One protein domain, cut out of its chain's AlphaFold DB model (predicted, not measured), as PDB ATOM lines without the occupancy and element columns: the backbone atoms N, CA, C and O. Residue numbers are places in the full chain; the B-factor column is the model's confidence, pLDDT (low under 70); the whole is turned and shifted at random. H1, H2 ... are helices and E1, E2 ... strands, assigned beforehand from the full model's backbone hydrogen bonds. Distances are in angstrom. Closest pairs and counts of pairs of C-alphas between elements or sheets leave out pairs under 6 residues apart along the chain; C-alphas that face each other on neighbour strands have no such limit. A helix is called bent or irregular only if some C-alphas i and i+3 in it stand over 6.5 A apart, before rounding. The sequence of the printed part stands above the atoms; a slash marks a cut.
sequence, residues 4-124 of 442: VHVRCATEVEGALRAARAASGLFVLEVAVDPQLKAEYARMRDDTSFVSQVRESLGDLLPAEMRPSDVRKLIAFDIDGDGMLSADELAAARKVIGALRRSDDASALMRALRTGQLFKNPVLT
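AT A GLANCE: This is residues 4 to 124 of the 442 residues of the protein "Hypothetical protein" of Diacronema lutheri (UniProt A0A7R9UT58). Two unequal lobes lie at opposite ends of a long axis, joined by a thin arm that holds H2. The small lobe is a pair of short parallel strands, E1 and E2, with H1 packed beside them; the larger lobe is a loose cluster of four helices, H3 to H6, crossing at steep angles. The printed part has 121 residues, with six named helices and two named strands in the order E1 H1 E2 H2 H3 H4 H5 H6, and its class is mostly helix. It is only just loose, close to extended, with a radius of gyration of the C-alphas of 20.0 A and spans of 58 by 32 by 30 A.

IN THESE COORDINATES: Find C-alpha 4 at (156.770, 183.470, 109.938), where E1, residues 4 to 6, begins and runs 6.4 A. H1, residues 9 to 21, follows over 19.6 A; it is neither bent nor irregular, but only just, with C-alphas 10 and 13 6.4 A apart. Then come E2, residues 27 to 30, 9.7 A, and H2, residues 34 to 42, 12.2 A. H3, residues 46 to 57, begins at C-alpha 46 (151.263, 203.575, 118.706) and runs 16.2 A. After it look for H4, residues 67 to 76, 15.7 A; H5, residues 86 to 100, 20.4 A; and H6, residues 105 to 114, 14.2 A, ending at C-alpha 114 (146.873, 214.524, 100.566).

HOW THE PARTS SIT: E1 and E2 are parallel neighbours at 14 degrees; look at N 6 and O 29, 3.0 A apart and within hydrogen-bond range. E1, H1 and E2 form a strand-helix-strand unit, two parallel strands with a helix between them in the chain, and its crossover is right-handed. The closest C-alphas of H1 and E1 are those of Val 12 and Val 6, 6.0 A apart. H2 touches no helix. H3, with residues 49 to 54 alone, touches H4 about perpendicular at 74 degrees, closest at the C-alphas of Val 50 and Val 70, 6.2 A. H5 touches H4 at a steep tilt of 63 degrees, opposite ways, with residues 88 to 92 alone; the closest C-alphas are those of Glu 88 and Phe 76, 5.7 A. H6 touches H5 at the C-alphas of Leu 108 and Leu 99, 6.0 A, and is apart from H3. Every O i to N i+4 pair is within hydrogen-bond range in H2, H3, H5 and H6; H1 has 7 of 9, and H4 has 1 of 6 beside 6 of 7 O i to N i+3 pairs.

THE WHOLE: The C-alphas of Thr 10 and Ser 102, the two farthest apart, are 58.9 A apart. Residues 20 to 25 and 35 to 41 stand free. The printed part has no cut and no long link. The mean pLDDT of the printed part is 70.7; look for values under 70 at residues 27 to 47 and 114 to 124, among others, with a mean of 48 in H2.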
ATOM      1  N   VAL A   4     156.720 184.030 108.583       78.25
ATOM      2  CA  VAL A   4     156.770 183.470 109.938       78.25
ATOM      3  C   VAL A   4     157.630 184.372 110.815       78.25
ATOM      4  O   VAL A   4     158.700 184.824 110.406       78.25
ATOM      5  N   HIS A   5     157.153 184.606 112.036       71.75
ATOM      6  CA  HIS A   5     157.886 185.318 113.073       71.75
ATOM      7  C   HIS A   5     158.618 184.315 113.964       71.75
ATOM      8  O   HIS A   5     157.989 183.410 114.517       71.75
ATOM      9  N   VAL A   6     159.927 184.492 114.114       78.50
ATOM     10  CA  VAL A   6     160.794 183.570 114.852       78.50
ATOM     11  C   VAL A   6     161.265 184.204 116.153       78.50
ATOM     12  O   VAL A   6     161.806 185.310 116.151       78.50
ATOM     13  N   ARG A   7     161.068 183.496 117.269       62.44
ATOM     14  CA  ARG A   7     161.282 184.014 118.630       62.44
ATOM     15  C   ARG A   7     162.534 183.469 119.303       62.44
ATOM     16  O   ARG A   7     162.967 184.028 120.308       62.44
ATOM     17  N   CYS A   8     163.101 182.382 118.795       65.44
ATOM     18  CA  CYS A   8     164.316 181.789 119.340       65.44
ATOM     19  C   CYS A   8     165.098 181.019 118.271       65.44
ATOM     20  O   CYS A   8     164.576 180.676 117.209       65.44
ATOM     21  N   ALA A   9     166.366 180.729 118.566       69.50
ATOM     22  CA  ALA A   9     167.280 180.074 117.630       69.50
ATOM     23  C   ALA A   9     166.756 178.718 117.113       69.50
ATOM     24  O   ALA A   9     166.974 178.378 115.954       69.50
ATOM     25  N   THR A  10     166.015 177.968 117.934       75.38
ATOM     26  CA  THR A  10     165.460 176.656 117.562       75.38
ATOM     27  C   THR A  10     164.286 176.745 116.580       75.38
ATOM     28  O   THR A  10     164.012 175.784 115.866       75.38
ATOM     29  N   GLU A  11     163.607 177.892 116.493       77.12
ATOM     30  CA  GLU A  11     162.507 178.137 115.549       77.12
ATOM     31  C   GLU A  11     163.010 178.606 114.165       77.12
ATOM     32  O   GLU A  11     162.309 178.443 113.161       77.12
ATOM     33  N   VAL A  12     164.244 179.128 114.084       77.12
ATOM     34  CA  VAL A  12     164.851 179.651 112.843       77.12
ATOM     35  C   VAL A  12     164.951 178.565 111.774       77.12
ATOM     36  O   VAL A  12     164.583 178.792 110.624       77.12
ATOM     37  N   GLU A  13     165.396 177.360 112.133       79.00
ATOM     38  CA  GLU A  13     165.548 176.266 111.165       79.00
ATOM     39  C   GLU A  13     164.212 175.786 110.583       79.00
ATOM     40  O   GLU A  13     164.149 175.352 109.428       79.00
ATOM     41  N   GLY A  14     163.136 175.850 111.373       83.19
ATOM     42  CA  GLY A  14     161.786 175.530 110.916       83.19
ATOM     43  C   GLY A  14     161.267 176.583 109.940       83.19
ATOM     44  O   GLY A  14     160.786 176.248 108.856       83.19
ATOM     45  N   ALA A  15     161.443 177.859 110.280       81.75
ATOM     46  CA  ALA A  15     161.009 178.968 109.442       81.75
ATOM     47  C   ALA A  15     161.816 179.079 108.136       81.75
ATOM     48  O   ALA A  15     161.242 179.354 107.087       81.75
ATOM     49  N   LEU A  16     163.119 178.773 108.157       78.06
ATOM     50  CA  LEU A  16     163.944 178.683 106.946       78.06
ATOM     51  C   LEU A  16     163.523 177.520 106.039       78.06
ATOM     52  O   LEU A  16     163.547 177.660 104.816       78.06
ATOM     53  N   ARG A  17     163.115 176.378 106.608       86.69
ATOM     54  CA  ARG A  17     162.541 175.270 105.827       86.69
ATOM     55  C   ARG A  17     161.222 175.673 105.167       86.69
ATOM     56  O   ARG A  17     161.053 175.404 103.982       86.69
ATOM     57  N   ALA A  18     160.340 176.357 105.896       80.19
ATOM     58  CA  ALA A  18     159.085 176.879 105.353       80.19
ATOM     59  C   ALA A  18     159.326 177.919 104.243       80.19
ATOM     60  O   ALA A  18     158.720 177.828 103.180       80.19
ATOM     61  N   ALA A  19     160.280 178.832 104.445       83.12
ATOM     62  CA  ALA A  19     160.658 179.840 103.458       83.12
ATOM     63  C   ALA A  19     161.155 179.227 102.144       83.12
ATOM     64  O   ALA A  19     160.782 179.679 101.067       83.12
ATOM     65  N   ARG A  20     161.971 178.167 102.224       83.88
ATOM     66  CA  ARG A  20     162.502 177.456 101.046       83.88
ATOM     67  C   ARG A  20     161.445 176.654 100.290       83.88
ATOM     68  O   ARG A  20     161.635 176.383  99.110       83.88
ATOM     69  N   ALA A  21     160.378 176.242 100.970       86.62
ATOM     70  CA  ALA A  21     159.274 175.504 100.366       86.62
ATOM     71  C   ALA A  21     158.208 176.424  99.742       86.62
ATOM     72  O   ALA A  21     157.369 175.946  98.981       86.62
ATOM     73  N   ALA A  22     158.227 177.723 100.053       83.81
ATOM     74  CA  ALA A  22     157.263 178.681  99.534       83.81
ATOM     75  C   ALA A  22     157.619 179.134  98.108       83.81
ATOM     76  O   ALA A  22     158.764 179.458  97.797       83.81
ATOM     77  N   SER A  23     156.617 179.208  97.234       69.38
ATOM     78  CA  SER A  23     156.748 179.810  95.906       69.38
ATOM     79  C   SER A  23     156.439 181.310  95.976       69.38
ATOM     80  O   SER A  23     155.276 181.698  96.061       69.38
ATOM     81  N   GLY A  24     157.475 182.156  95.937       72.75
ATOM     82  CA  GLY A  24     157.355 183.620  95.937       72.75
ATOM     83  C   GLY A  24     158.162 184.300  97.047       72.75
ATOM     84  O   GLY A  24     159.100 183.727  97.593       72.75
ATOM     85  N   LEU A  25     157.819 185.551  97.369       51.81
ATOM     86  CA  LEU A  25     158.461 186.306  98.449       51.81
ATOM     87  C   LEU A  25     157.999 185.776  99.817       51.81
ATOM     88  O   LEU A  25     156.813 185.886 100.144       51.81
ATOM     89  N   PHE A  26     158.945 185.261 100.604       72.44
ATOM     90  CA  PHE A  26     158.732 184.815 101.980       72.44
ATOM     91  C   PHE A  26     159.466 185.736 102.955       72.44
ATOM     92  O   PHE A  26     160.681 185.910 102.849       72.44
ATOM     93  N   VAL A  27     158.741 186.330 103.902       62.25
ATOM     94  CA  VAL A  27     159.323 187.271 104.869       62.25
ATOM     95  C   VAL A  27     159.597 186.547 106.181       62.25
ATOM     96  O   VAL A  27     158.682 186.040 106.832       62.25
ATOM     97  N   LEU A  28     160.873 186.506 106.560       66.50
ATOM     98  CA  LEU A  28     161.332 185.979 107.837       66.50
ATOM     99  C   LEU A  28     161.705 187.146 108.752       66.50
ATOM    100  O   LEU A  28     162.677 187.851 108.492       66.50
ATOM    101  N   GLU A  29     160.947 187.332 109.827       56.12
ATOM    102  CA  GLU A  29     161.251 188.335 110.844       56.12
ATOM    103  C   GLU A  29     161.888 187.642 112.054       56.12
ATOM    104  O   GLU A  29     161.256 186.803 112.704       56.12
ATOM    105  N   VAL A  30     163.155 187.964 112.328       61.97
ATOM    106  CA  VAL A  30     163.936 187.363 113.416       61.97
ATOM    107  C   VAL A  30     164.247 188.432 114.459       61.97
ATOM    108  O   VAL A  30     165.015 189.353 114.198       61.97
ATOM    109  N   ALA A  31     163.675 188.295 115.654       59.38
ATOM    110  CA  ALA A  31     163.972 189.166 116.789       59.38
ATOM    111  C   ALA A  31     164.821 188.391 117.807       59.38
ATOM    112  O   ALA A  31     164.286 187.659 118.635       59.38
ATOM    113  N   VAL A  32     166.149 188.510 117.709       56.00
ATOM    114  CA  VAL A  32     167.092 187.719 118.532       56.00
ATOM    115  C   VAL A  32     167.365 188.347 119.905       56.00
ATOM    116  O   VAL A  32     167.934 187.687 120.769       56.00
ATOM    117  N   ASP A  33     166.944 189.593 120.137       55.78
ATOM    118  CA  ASP A  33     167.248 190.318 121.371       55.78
ATOM    119  C   ASP A  33     165.965 190.762 122.114       55.78
ATOM    120  O   ASP A  33     165.213 191.611 121.618       55.78
ATOM    121  N   PRO A  34     165.690 190.204 123.311       53.78
ATOM    122  CA  PRO A  34     164.582 190.617 124.171       53.78
ATOM    123  C   PRO A  34     164.622 192.095 124.594       53.78
ATOM    124  O   PRO A  34     163.553 192.681 124.772       53.78
ATOM    125  N   GLN A  35     165.808 192.705 124.740       50.69
ATOM    126  CA  GLN A  35     165.946 194.135 125.043       50.69
ATOM    127  C   GLN A  35     165.551 194.982 123.840       50.69
ATOM    128  O   GLN A  35     164.709 195.861 123.988       50.69
ATOM    129  N   LEU A  36     166.043 194.645 122.645       49.69
ATOM    130  CA  LEU A  36     165.659 195.325 121.407       49.69
ATOM    131  C   LEU A  36     164.149 195.193 121.149       49.69
ATOM    132  O   LEU A  36     163.506 196.139 120.716       49.69
ATOM    133  N   LYS A  37     163.539 194.047 121.481       48.03
ATOM    134  CA  LYS A  37     162.081 193.851 121.401       48.03
ATOM    135  C   LYS A  37     161.312 194.720 122.397       48.03
ATOM    136  O   LYS A  37     160.254 195.233 122.047       48.03
ATOM    137  N   ALA A  38     161.817 194.886 123.618       50.22
ATOM    138  CA  ALA A  38     161.234 195.795 124.603       50.22
ATOM    139  C   ALA A  38     161.415 197.268 124.196       50.22
ATOM    140  O   ALA A  38     160.523 198.073 124.437       50.22
ATOM    141  N   GLU A  39     162.520 197.609 123.537       46.44
ATOM    142  CA  GLU A  39     162.786 198.938 122.979       46.44
ATOM    143  C   GLU A  39     161.892 199.233 121.770       46.44
ATOM    144  O   GLU A  39     161.239 200.266 121.745       46.44
ATOM    145  N   TYR A  40     161.735 198.289 120.837       45.12
ATOM    146  CA  TYR A  40     160.788 198.397 119.722       45.12
ATOM    147  C   TYR A  40     159.329 198.408 120.186       45.12
ATOM    148  O   TYR A  40     158.514 199.097 119.583       45.12
ATOM    149  N   ALA A  41     158.987 197.675 121.249       41.59
ATOM    150  CA  ALA A  41     157.660 197.732 121.861       41.59
ATOM    151  C   ALA A  41     157.411 199.069 122.579       41.59
ATOM    152  O   ALA A  41     156.281 199.540 122.584       41.59
ATOM    153  N   ARG A  42     158.454 199.706 123.135       45.06
ATOM    154  CA  ARG A  42     158.387 201.072 123.688       45.06
ATOM    155  C   ARG A  42     158.360 202.148 122.598       45.06
ATOM    156  O   ARG A  42     157.640 203.120 122.751       45.06
ATOM    157  N   MET A  43     159.068 201.945 121.486       46.22
ATOM    158  CA  MET A  43     159.060 202.823 120.306       46.22
ATOM    159  C   MET A  43     157.801 202.667 119.431       46.22
ATOM    160  O   MET A  43     157.624 203.431 118.488       46.22
ATOM    161  N   ARG A  44     156.941 201.671 119.689       49.03
ATOM    162  CA  ARG A  44     155.724 201.387 118.901       49.03
ATOM    163  C   ARG A  44     154.518 200.995 119.751       49.03
ATOM    164  O   ARG A  44     153.679 200.212 119.299       49.03
ATOM    165  N   ASP A  45     154.366 201.549 120.950       53.88
ATOM    166  CA  ASP A  45     153.019 201.595 121.523       53.88
ATOM    167  C   ASP A  45     152.234 202.733 120.849       53.88
ATOM    168  O   ASP A  45     151.882 203.734 121.456       53.88
ATOM    169  N   ASP A  46     151.974 202.592 119.543       58.69
ATOM    170  CA  ASP A  46     151.263 203.575 118.706       58.69
ATOM    171  C   ASP A  46     149.849 203.882 119.241       58.69
ATOM    172  O   ASP A  46     149.193 204.845 118.830       58.69
ATOM    173  N   THR A  47     149.340 203.012 120.112       67.00
ATOM    174  CA  THR A  47     148.078 203.164 120.827       67.00
ATOM    175  C   THR A  47     148.143 204.282 121.859       67.00
ATOM    176  O   THR A  47     147.139 204.979 122.019       67.00
ATOM    177  N   SER A  48     149.294 204.509 122.500       72.62
ATOM    178  CA  SER A  48     149.478 205.597 123.464       72.62
ATOM    179  C   SER A  48     149.465 206.956 122.761       72.62
ATOM    180  O   SER A  48     148.661 207.803 123.141       72.62
ATOM    181  N   PHE A  49     150.208 207.119 121.657       81.19
ATOM    182  CA  PHE A  49     150.210 208.351 120.858       81.19
ATOM    183  C   PHE A  49     148.816 208.671 120.311       81.19
ATOM    184  O   PHE A  49     148.296 209.769 120.498       81.19
ATOM    185  N   VAL A  50     148.147 207.705 119.668       84.00
ATOM    186  CA  VAL A  50     146.796 207.934 119.125       84.00
ATOM    187  C   VAL A  50     145.801 208.284 120.234       84.00
ATOM    188  O   VAL A  50     144.932 209.128 120.011       84.00
ATOM    189  N   SER A  51     145.917 207.662 121.410       86.00
ATOM    190  CA  SER A  51     145.060 207.972 122.560       86.00
ATOM    191  C   SER A  51     145.353 209.366 123.110       86.00
ATOM    192  O   SER A  51     144.420 210.150 123.252       86.00
ATOM    193  N   GLN A  52     146.626 209.714 123.302       89.06
ATOM    194  CA  GLN A  52     147.069 211.027 123.770       89.06
ATOM    195  C   GLN A  52     146.612 212.140 122.824       89.06
ATOM    196  O   GLN A  52     146.081 213.154 123.269       89.06
ATOM    197  N   VAL A  53     146.769 211.951 121.512       87.31
ATOM    198  CA  VAL A  53     146.355 212.932 120.504       87.31
ATOM    199  C   VAL A  53     144.834 213.066 120.463       87.31
ATOM    200  O   VAL A  53     144.322 214.177 120.351       87.31
ATOM    201  N   ARG A  54     144.085 211.963 120.584       90.19
ATOM    202  CA  ARG A  54     142.616 212.016 120.660       90.19
ATOM    203  C   ARG A  54     142.123 212.686 121.933       90.19
ATOM    204  O   ARG A  54     141.156 213.432 121.868       90.19
ATOM    205  N   GLU A  55     142.769 212.437 123.063       91.94
ATOM    206  CA  GLU A  55     142.454 213.098 124.327       91.94
ATOM    207  C   GLU A  55     142.777 214.594 124.250       91.94
ATOM    208  O   GLU A  55     141.953 215.439 124.591       91.94
ATOM    209  N   SER A  56     143.946 214.929 123.708       90.94
ATOM    210  CA  SER A  56     144.478 216.289 123.732       90.94
ATOM    211  C   SER A  56     143.991 217.175 122.596       90.94
ATOM    212  O   SER A  56     144.090 218.388 122.737       90.94
ATOM    213  N   LEU A  57     143.504 216.626 121.476       91.56
ATOM    214  CA  LEU A  57     143.022 217.374 120.301       91.56
ATOM    215  C   LEU A  57     141.608 216.962 119.863       91.56
ATOM    216  O   LEU A  57     141.138 217.428 118.827       91.56
ATOM    217  N   GLY A  58     140.927 216.075 120.594       90.19
ATOM    218  CA  GLY A  58     139.662 215.463 120.167       90.19
ATOM    219  C   GLY A  58     138.537 216.452 119.862       90.19
ATOM    220  O   GLY A  58     137.694 216.175 119.017       90.19
ATOM    221  N   ASP A  59     138.557 217.631 120.480       90.12
ATOM    222  CA  ASP A  59     137.638 218.738 120.201       90.12
ATOM    223  C   ASP A  59     137.834 219.362 118.806       90.12
ATOM    224  O   ASP A  59     136.917 219.971 118.250       90.12
ATOM    225  N   LEU A  60     139.020 219.200 118.215       86.75
ATOM    226  CA  LEU A  60     139.378 219.710 116.892       86.75
ATOM    227  C   LEU A  60     139.399 218.630 115.805       86.75
ATOM    228  O   LEU A  60     139.373 218.971 114.620       86.75
ATOM    229  N   LEU A  61     139.461 217.353 116.181       89.56
ATOM    230  CA  LEU A  61     139.545 216.242 115.238       89.56
ATOM    231  C   LEU A  61     138.146 215.747 114.820       89.56
ATOM    232  O   LEU A  61     137.285 215.551 115.675       89.56
ATOM    233  N   PRO A  62     137.904 215.494 113.521       86.94
ATOM    234  CA  PRO A  62     136.665 214.881 113.058       86.94
ATOM    235  C   PRO A  62     136.476 213.487 113.664       86.94
ATOM    236  O   PRO A  62     137.426 212.700 113.739       86.94
ATOM    237  N   ALA A  63     135.248 213.155 114.059       86.12
ATOM    238  CA  ALA A  63     134.932 211.879 114.702       86.12
ATOM    239  C   ALA A  63     135.252 210.673 113.796       86.12
ATOM    240  O   ALA A  63     135.658 209.612 114.269       86.12
ATOM    241  N   GLU A  64     135.129 210.858 112.482       86.25
ATOM    242  CA  GLU A  64     135.390 209.878 111.428       86.25
ATOM    243  C   GLU A  64     136.882 209.624 111.143       86.25
ATOM    244  O   GLU A  64     137.224 208.810 110.276       86.25
ATOM    245  N   MET A  65     137.797 210.299 111.846       86.31
ATOM    246  CA  MET A  65     139.223 210.025 111.715       86.31
ATOM    247  C   MET A  65     139.557 208.588 112.092       86.31
ATOM    248  O   MET A  65     139.270 208.118 113.194       86.31
ATOM    249  N   ARG A  66     140.276 207.904 111.204       85.81
ATOM    250  CA  ARG A  66     140.846 206.588 111.508       85.81
ATOM    251  C   ARG A  66     142.129 206.757 112.324       85.81
ATOM    252  O   ARG A  66     142.806 207.774 112.170       85.81
ATOM    253  N   PRO A  67     142.544 205.757 113.119       81.81
ATOM    254  CA  PRO A  67     143.843 205.780 113.794       81.81
ATOM    255  C   PRO A  67     145.013 206.100 112.849       81.81
ATOM    256  O   PRO A  67     145.889 206.877 113.200       81.81
ATOM    257  N   SER A  68     144.983 205.598 111.610       74.31
ATOM    258  CA  SER A  68     145.985 205.914 110.580       74.31
ATOM    259  C   SER A  68     146.004 207.385 110.150       74.31
ATOM    260  O   SER A  68     147.038 207.867 109.700       74.31
ATOM    261  N   ASP A  69     144.867 208.083 110.235       80.81
ATOM    262  CA  ASP A  69     144.764 209.509 109.920       80.81
ATOM    263  C   ASP A  69     145.304 210.343 111.108       80.81
ATOM    264  O   ASP A  69     146.079 211.269 110.887       80.81
ATOM    265  N   VAL A  70     145.001 209.943 112.355       84.19
ATOM    266  CA  VAL A  70     145.547 210.555 113.591       84.19
ATOM    267  C   VAL A  70     147.066 210.416 113.660       84.19
ATOM    268  O   VAL A  70     147.756 211.369 113.998       84.19
ATOM    269  N   ARG A  71     147.610 209.262 113.257       78.81
ATOM    270  CA  ARG A  71     149.063 209.025 113.217       78.81
ATOM    271  C   ARG A  71     149.824 210.034 112.373       78.81
ATOM    272  O   ARG A  71     150.978 210.302 112.658       78.81
ATOM    273  N   LYS A  72     149.209 210.616 111.344       78.88
ATOM    274  CA  LYS A  72     149.883 211.630 110.522       78.88
ATOM    275  C   LYS A  72     150.186 212.908 111.308       78.88
ATOM    276  O   LYS A  72     151.060 213.662 110.906       78.88
ATOM    277  N   LEU A  73     149.509 213.125 112.435       81.38
ATOM    278  CA  LEU A  73     149.792 214.225 113.352       81.38
ATOM    279  C   LEU A  73     151.094 214.024 114.138       81.38
ATOM    280  O   LEU A  73     151.538 214.973 114.767       81.38
ATOM    281  N   ILE A  74     151.758 212.865 114.030       78.38
ATOM    282  CA  ILE A  74     153.127 212.682 114.537       78.38
ATOM    283  C   ILE A  74     154.128 213.619 113.854       78.38
ATOM    284  O   ILE A  74     155.219 213.824 114.341       78.38
ATOM    285  N   ALA A  75     153.762 214.258 112.743       66.81
ATOM    286  CA  ALA A  75     154.577 215.330 112.179       66.81
ATOM    287  C   ALA A  75     154.687 216.570 113.093       66.81
ATOM    288  O   ALA A  75     155.527 217.426 112.827       66.81
ATOM    289  N   PHE A  76     153.823 216.694 114.108       74.38
ATOM    290  CA  PHE A  76     153.944 217.712 115.152       74.38
ATOM    291  C   PHE A  76     154.842 217.275 116.312       74.38
ATOM    292  O   PHE A  76     155.184 218.135 117.106       74.38
ATOM    293  N   ASP A  77     155.219 215.997 116.397       76.38
ATOM    294  CA  ASP A  77     156.254 215.504 117.309       76.38
ATOM    295  C   ASP A  77     157.618 215.845 116.678       76.38
ATOM    296  O   ASP A  77     158.113 215.176 115.765       76.38
ATOM    297  N   ILE A  78     158.146 217.008 117.056       60.62
ATOM    298  CA  ILE A  78     159.346 217.626 116.489       60.62
ATOM    299  C   ILE A  78     160.601 216.973 117.064       60.62
ATOM    300  O   ILE A  78     161.622 216.894 116.368       60.62
ATOM    301  N   ASP A  79     160.568 216.554 118.329       59.12
ATOM    302  CA  ASP A  79     161.715 215.929 118.981       59.12
ATOM    303  C   ASP A  79     161.778 214.403 118.812       59.12
ATOM    304  O   ASP A  79     162.858 213.831 118.986       59.12
ATOM    305  N   GLY A  80     160.698 213.790 118.325       62.69
ATOM    306  CA  GLY A  80     160.618 212.384 117.958       62.69
ATOM    307  C   GLY A  80     160.501 211.460 119.164       62.69
ATOM    308  O   GLY A  80     160.902 210.295 119.060       62.69
ATOM    309  N   ASP A  81     160.023 211.965 120.303       70.50
ATOM    310  CA  ASP A  81     159.873 211.186 121.532       70.50
ATOM    311  C   ASP A  81     158.614 210.295 121.541       70.50
ATOM    312  O   ASP A  81     158.446 209.450 122.427       70.50
ATOM    313  N   GLY A  82     157.770 210.413 120.508       71.88
ATOM    314  CA  GLY A  82     156.543 209.647 120.338       71.88
ATOM    315  C   GLY A  82     155.354 210.216 121.108       71.88
ATOM    316  O   GLY A  82     154.327 209.541 121.198       71.88
ATOM    317  N   MET A  83     155.471 211.424 121.659       82.00
ATOM    318  CA  MET A  83     154.439 212.152 122.385       82.00
ATOM    319  C   MET A  83     154.342 213.582 121.838       82.00
ATOM    320  O   MET A  83     155.253 214.094 121.206       82.00
ATOM    321  N   LEU A  84     153.201 214.245 122.045       78.62
ATOM    322  CA  LEU A  84     153.125 215.690 121.803       78.62
ATOM    323  C   LEU A  84     153.298 216.433 123.125       78.62
ATOM    324  O   LEU A  84     152.457 216.327 124.025       78.62
ATOM    325  N   SER A  85     154.370 217.209 123.232       82.62
ATOM    326  CA  SER A  85     154.564 218.185 124.301       82.62
ATOM    327  C   SER A  85     153.468 219.261 124.280       82.62
ATOM    328  O   SER A  85     152.705 219.407 123.320       82.62
ATOM    329  N   ALA A  86     153.367 220.055 125.351       78.75
ATOM    330  CA  ALA A  86     152.373 221.130 125.438       78.75
ATOM    331  C   ALA A  86     152.492 222.142 124.278       78.75
ATOM    332  O   ALA A  86     151.477 222.622 123.767       78.75
ATOM    333  N   ASP A  87     153.718 222.416 123.834       65.12
ATOM    334  CA  ASP A  87     153.999 223.357 122.750       65.12
ATOM    335  C   ASP A  87     153.644 222.767 121.378       65.12
ATOM    336  O   ASP A  87     153.029 223.436 120.544       65.12
ATOM    337  N   GLU A  88     153.948 221.489 121.159       77.62
ATOM    338  CA  GLU A  88     153.585 220.765 119.938       77.62
ATOM    339  C   GLU A  88     152.071 220.587 119.816       77.62
ATOM    340  O   GLU A  88     151.501 220.773 118.737       77.62
ATOM    341  N   LEU A  89     151.385 220.335 120.936       82.38
ATOM    342  CA  LEU A  89     149.926 220.358 121.007       82.38
ATOM    343  C   LEU A  89     149.370 221.740 120.664       82.38
ATOM    344  O   LEU A  89     148.410 221.831 119.900       82.38
ATOM    345  N   ALA A  90     149.955 222.825 121.180       73.69
ATOM    346  CA  ALA A  90     149.521 224.182 120.852       73.69
ATOM    347  C   ALA A  90     149.696 224.496 119.354       73.69
ATOM    348  O   ALA A  90     148.786 225.052 118.724       73.69
ATOM    349  N   ALA A  91     150.817 224.081 118.756       68.19
ATOM    350  CA  ALA A  91     151.068 224.203 117.322       68.19
ATOM    351  C   ALA A  91     150.058 223.388 116.496       68.19
ATOM    352  O   ALA A  91     149.424 223.930 115.582       68.19
ATOM    353  N   ALA A  92     149.831 222.123 116.864       80.94
ATOM    354  CA  ALA A  92     148.841 221.258 116.233       80.94
ATOM    355  C   ALA A  92     147.434 221.872 116.313       80.94
ATOM    356  O   ALA A  92     146.753 221.988 115.292       80.94
ATOM    357  N   ARG A  93     147.016 222.361 117.492       84.81
ATOM    358  CA  ARG A  93     145.724 223.043 117.694       84.81
ATOM    359  C   ARG A  93     145.570 224.264 116.797       84.81
ATOM    360  O   ARG A  93     144.508 224.443 116.204       84.81
ATOM    361  N   LYS A  94     146.609 225.091 116.663       74.19
ATOM    362  CA  LYS A  94     146.580 226.288 115.807       74.19
ATOM    363  C   LYS A  94     146.378 225.920 114.338       74.19
ATOM    364  O   LYS A  94     145.494 226.485 113.692       74.19
ATOM    365  N   VAL A  95     147.159 224.968 113.822       72.94
ATOM    366  CA  VAL A  95     147.087 224.542 112.414       72.94
ATOM    367  C   VAL A  95     145.748 223.864 112.116       72.94
ATOM    368  O   VAL A  95     145.060 224.236 111.165       72.94
ATOM    369  N   ILE A  96     145.334 222.916 112.958       83.06
ATOM    370  CA  ILE A  96     144.066 222.194 112.799       83.06
ATOM    371  C   ILE A  96     142.877 223.155 112.953       83.06
ATOM    372  O   ILE A  96     141.943 223.118 112.153       83.06
ATOM    373  N   GLY A  97     142.924 224.059 113.932       79.00
ATOM    374  CA  GLY A  97     141.888 225.061 114.175       79.00
ATOM    375  C   GLY A  97     141.758 226.088 113.048       79.00
ATOM    376  O   GLY A  97     140.648 226.513 112.735       79.00
ATOM    377  N   ALA A  98     142.861 226.473 112.400       69.19
ATOM    378  CA  ALA A  98     142.824 227.325 111.211       69.19
ATOM    379  C   ALA A  98     142.106 226.636 110.040       69.19
ATOM    380  O   ALA A  98     141.305 227.270 109.360       69.19
ATOM    381  N   LEU A  99     142.320 225.331 109.857       68.75
ATOM    382  CA  LEU A  99     141.626 224.556 108.827       68.75
ATOM    383  C   LEU A  99     140.150 224.311 109.168       68.75
ATOM    384  O   LEU A  99     139.307 224.386 108.277       68.75
ATOM    385  N   ARG A 100     139.805 224.086 110.446       72.06
ATOM    386  CA  ARG A 100     138.405 223.922 110.887       72.06
ATOM    387  C   ARG A 100     137.564 225.189 110.778       72.06
ATOM    388  O   ARG A 100     136.361 225.068 110.588       72.06
ATOM    389  N   ARG A 101     138.162 226.382 110.866       64.31
ATOM    390  CA  ARG A 101     137.447 227.663 110.693       64.31
ATOM    391  C   ARG A 101     136.789 227.825 109.315       64.31
ATOM    392  O   ARG A 101     135.991 228.736 109.144       64.31
ATOM    393  N   SER A 102     137.086 226.938 108.363       57.00
ATOM    394  CA  SER A 102     136.406 226.860 107.067       57.00
ATOM    395  C   SER A 102     135.084 226.066 107.079       57.00
ATOM    396  O   SER A 102     134.500 225.880 106.017       57.00
ATOM    397  N   ASP A 103     134.627 225.571 108.242       56.81
ATOM    398  CA  ASP A 103     133.465 224.675 108.445       56.81
ATOM    399  C   ASP A 103     133.474 223.359 107.637       56.81
ATOM    400  O   ASP A 103     132.593 222.514 107.790       56.81
ATOM    401  N   ASP A 104     134.513 223.105 106.841       70.06
ATOM    402  CA  ASP A 104     134.660 221.883 106.063       70.06
ATOM    403  C   ASP A 104     135.552 220.876 106.809       70.06
ATOM    404  O   ASP A 104     136.776 220.842 106.653       70.06
ATOM    405  N   ALA A 105     134.946 219.997 107.615       70.06
ATOM    406  CA  ALA A 105     135.643 218.838 108.193       70.06
ATOM    407  C   ALA A 105     136.341 217.986 107.107       70.06
ATOM    408  O   ALA A 105     137.409 217.402 107.335       70.06
ATOM    409  N   SER A 106     135.802 217.996 105.883       73.94
ATOM    410  CA  SER A 106     136.401 217.346 104.720       73.94
ATOM    411  C   SER A 106     137.686 218.034 104.262       73.94
ATOM    412  O   SER A 106     138.522 217.357 103.665       73.94
ATOM    413  N   ALA A 107     137.895 219.325 104.537       73.69
ATOM    414  CA  ALA A 107     139.118 220.045 104.183       73.69
ATOM    415  C   ALA A 107     140.307 219.584 105.029       73.69
ATOM    416  O   ALA A 107     141.364 219.291 104.475       73.69
ATOM    417  N   LEU A 108     140.130 219.413 106.345       80.19
ATOM    418  CA  LEU A 108     141.165 218.841 107.214       80.19
ATOM    419  C   LEU A 108     141.476 217.390 106.825       80.19
ATOM    420  O   LEU A 108     142.642 217.016 106.684       80.19
ATOM    421  N   MET A 109     140.440 216.574 106.597       82.44
ATOM    422  CA  MET A 109     140.620 215.181 106.180       82.44
ATOM    423  C   MET A 109     141.299 215.074 104.814       82.44
ATOM    424  O   MET A 109     142.165 214.218 104.625       82.44
ATOM    425  N   ARG A 110     140.956 215.960 103.873       76.12
ATOM    426  CA  ARG A 110     141.633 216.084 102.581       76.12
ATOM    427  C   ARG A 110     143.083 216.484 102.798       76.12
ATOM    428  O   ARG A 110     143.944 215.747 102.343       76.12
ATOM    429  N   ALA A 111     143.358 217.534 103.569       69.75
ATOM    430  CA  ALA A 111     144.708 218.024 103.823       69.75
ATOM    431  C   ALA A 111     145.617 216.979 104.491       69.75
ATOM    432  O   ALA A 111     146.783 216.843 104.129       69.75
ATOM    433  N   LEU A 112     145.092 216.179 105.418       72.44
ATOM    434  CA  LEU A 112     145.825 215.068 106.029       72.44
ATOM    435  C   LEU A 112     146.045 213.899 105.072       72.44
ATOM    436  O   LEU A 112     147.103 213.262 105.069       72.44
ATOM    437  N   ARG A 113     145.044 213.571 104.253       76.06
ATOM    438  CA  ARG A 113     145.131 212.455 103.306       76.06
ATOM    439  C   ARG A 113     146.033 212.770 102.121       76.06
ATOM    440  O   ARG A 113     146.785 211.886 101.724       76.06
ATOM    441  N   THR A 114     146.018 214.010 101.646       65.62
ATOM    442  CA  THR A 114     146.873 214.524 100.566       65.62
ATOM    443  C   THR A 114     148.247 214.984 101.056       65.62
ATOM    444  O   THR A 114     149.126 215.240 100.239       65.62
ATOM    445  N   GLY A 115     148.446 215.100 102.374       56.03
ATOM    446  CA  GLY A 115     149.677 215.617 102.973       56.03
ATOM    447  C   GLY A 115     149.817 217.145 102.921       56.03
ATOM    448  O   GLY A 115     150.838 217.663 103.360       56.03
ATOM    449  N   GLN A 116     148.808 217.879 102.433       61.94
ATOM    450  CA  GLN A 116     148.790 219.348 102.414       61.94
ATOM    451  C   GLN A 116     148.848 219.986 103.807       61.94
ATOM    452  O   GLN A 116     149.342 221.104 103.916       61.94
ATOM    453  N   LEU A 117     148.418 219.287 104.868       62.12
ATOM    454  CA  LEU A 117     148.560 219.775 106.251       62.12
ATOM    455  C   LEU A 117     150.023 220.123 106.581       62.12
ATOM    456  O   LEU A 117     150.297 221.061 107.321       62.12
ATOM    457  N   PHE A 118     150.954 219.378 105.985       56.72
ATOM    458  CA  PHE A 118     152.390 219.464 106.232       56.72
ATOM    459  C   PHE A 118     153.123 220.321 105.194       56.72
ATOM    460  O   PHE A 118     154.347 220.391 105.215       56.72
ATOM    461  N   LYS A 119     152.384 220.967 104.282       49.12
ATOM    462  CA  LYS A 119     152.920 221.910 103.288       49.12
ATOM    463  C   LYS A 119     152.909 223.362 103.785       49.12
ATOM    464  O   LYS A 119     153.063 224.274 102.982       49.12
ATOM    465  N   ASN A 120     152.691 223.585 105.085       46.84
ATOM    466  CA  ASN A 120     152.710 224.914 105.690       46.84
ATOM    467  C   ASN A 120     154.167 225.446 105.760       46.84
ATOM    468  O   ASN A 120     154.979 224.847 106.469       46.84
ATOM    469  N   PRO A 121     154.509 226.552 105.068       41.47
ATOM    470  CA  PRO A 121     155.884 227.058 104.965       41.47
ATOM    471  C   PRO A 121     156.501 227.569 106.280       41.47
ATOM    472  O   PRO A 121     157.714 227.774 106.323       41.47
ATOM    473  N   VAL A 122     155.720 227.748 107.364       38.88
ATOM    474  CA  VAL A 122     156.282 228.074 108.698       38.88
ATOM    475  C   VAL A 122     157.218 226.963 109.191       38.88
ATOM    476  O   VAL A 122     158.144 227.226 109.949       38.88
ATOM    477  N   LEU A 123     157.038 225.728 108.716       36.06
ATOM    478  CA  LEU A 123     157.946 224.612 108.975       36.06
ATOM    479  C   LEU A 123     159.067 224.561 107.928       36.06
ATOM    480  O   LEU A 123     159.355 223.503 107.363       36.06
ATOM    481  N   THR A 124     159.721 225.700 107.674       39.84
ATOM    482  CA  THR A 124     161.080 225.681 107.123       39.84
ATOM    483  C   THR A 124     161.887 224.788 108.056       39.84
ATOM    484  O   THR A 124     161.991 225.037 109.255       39.84
TER     485      THR A 124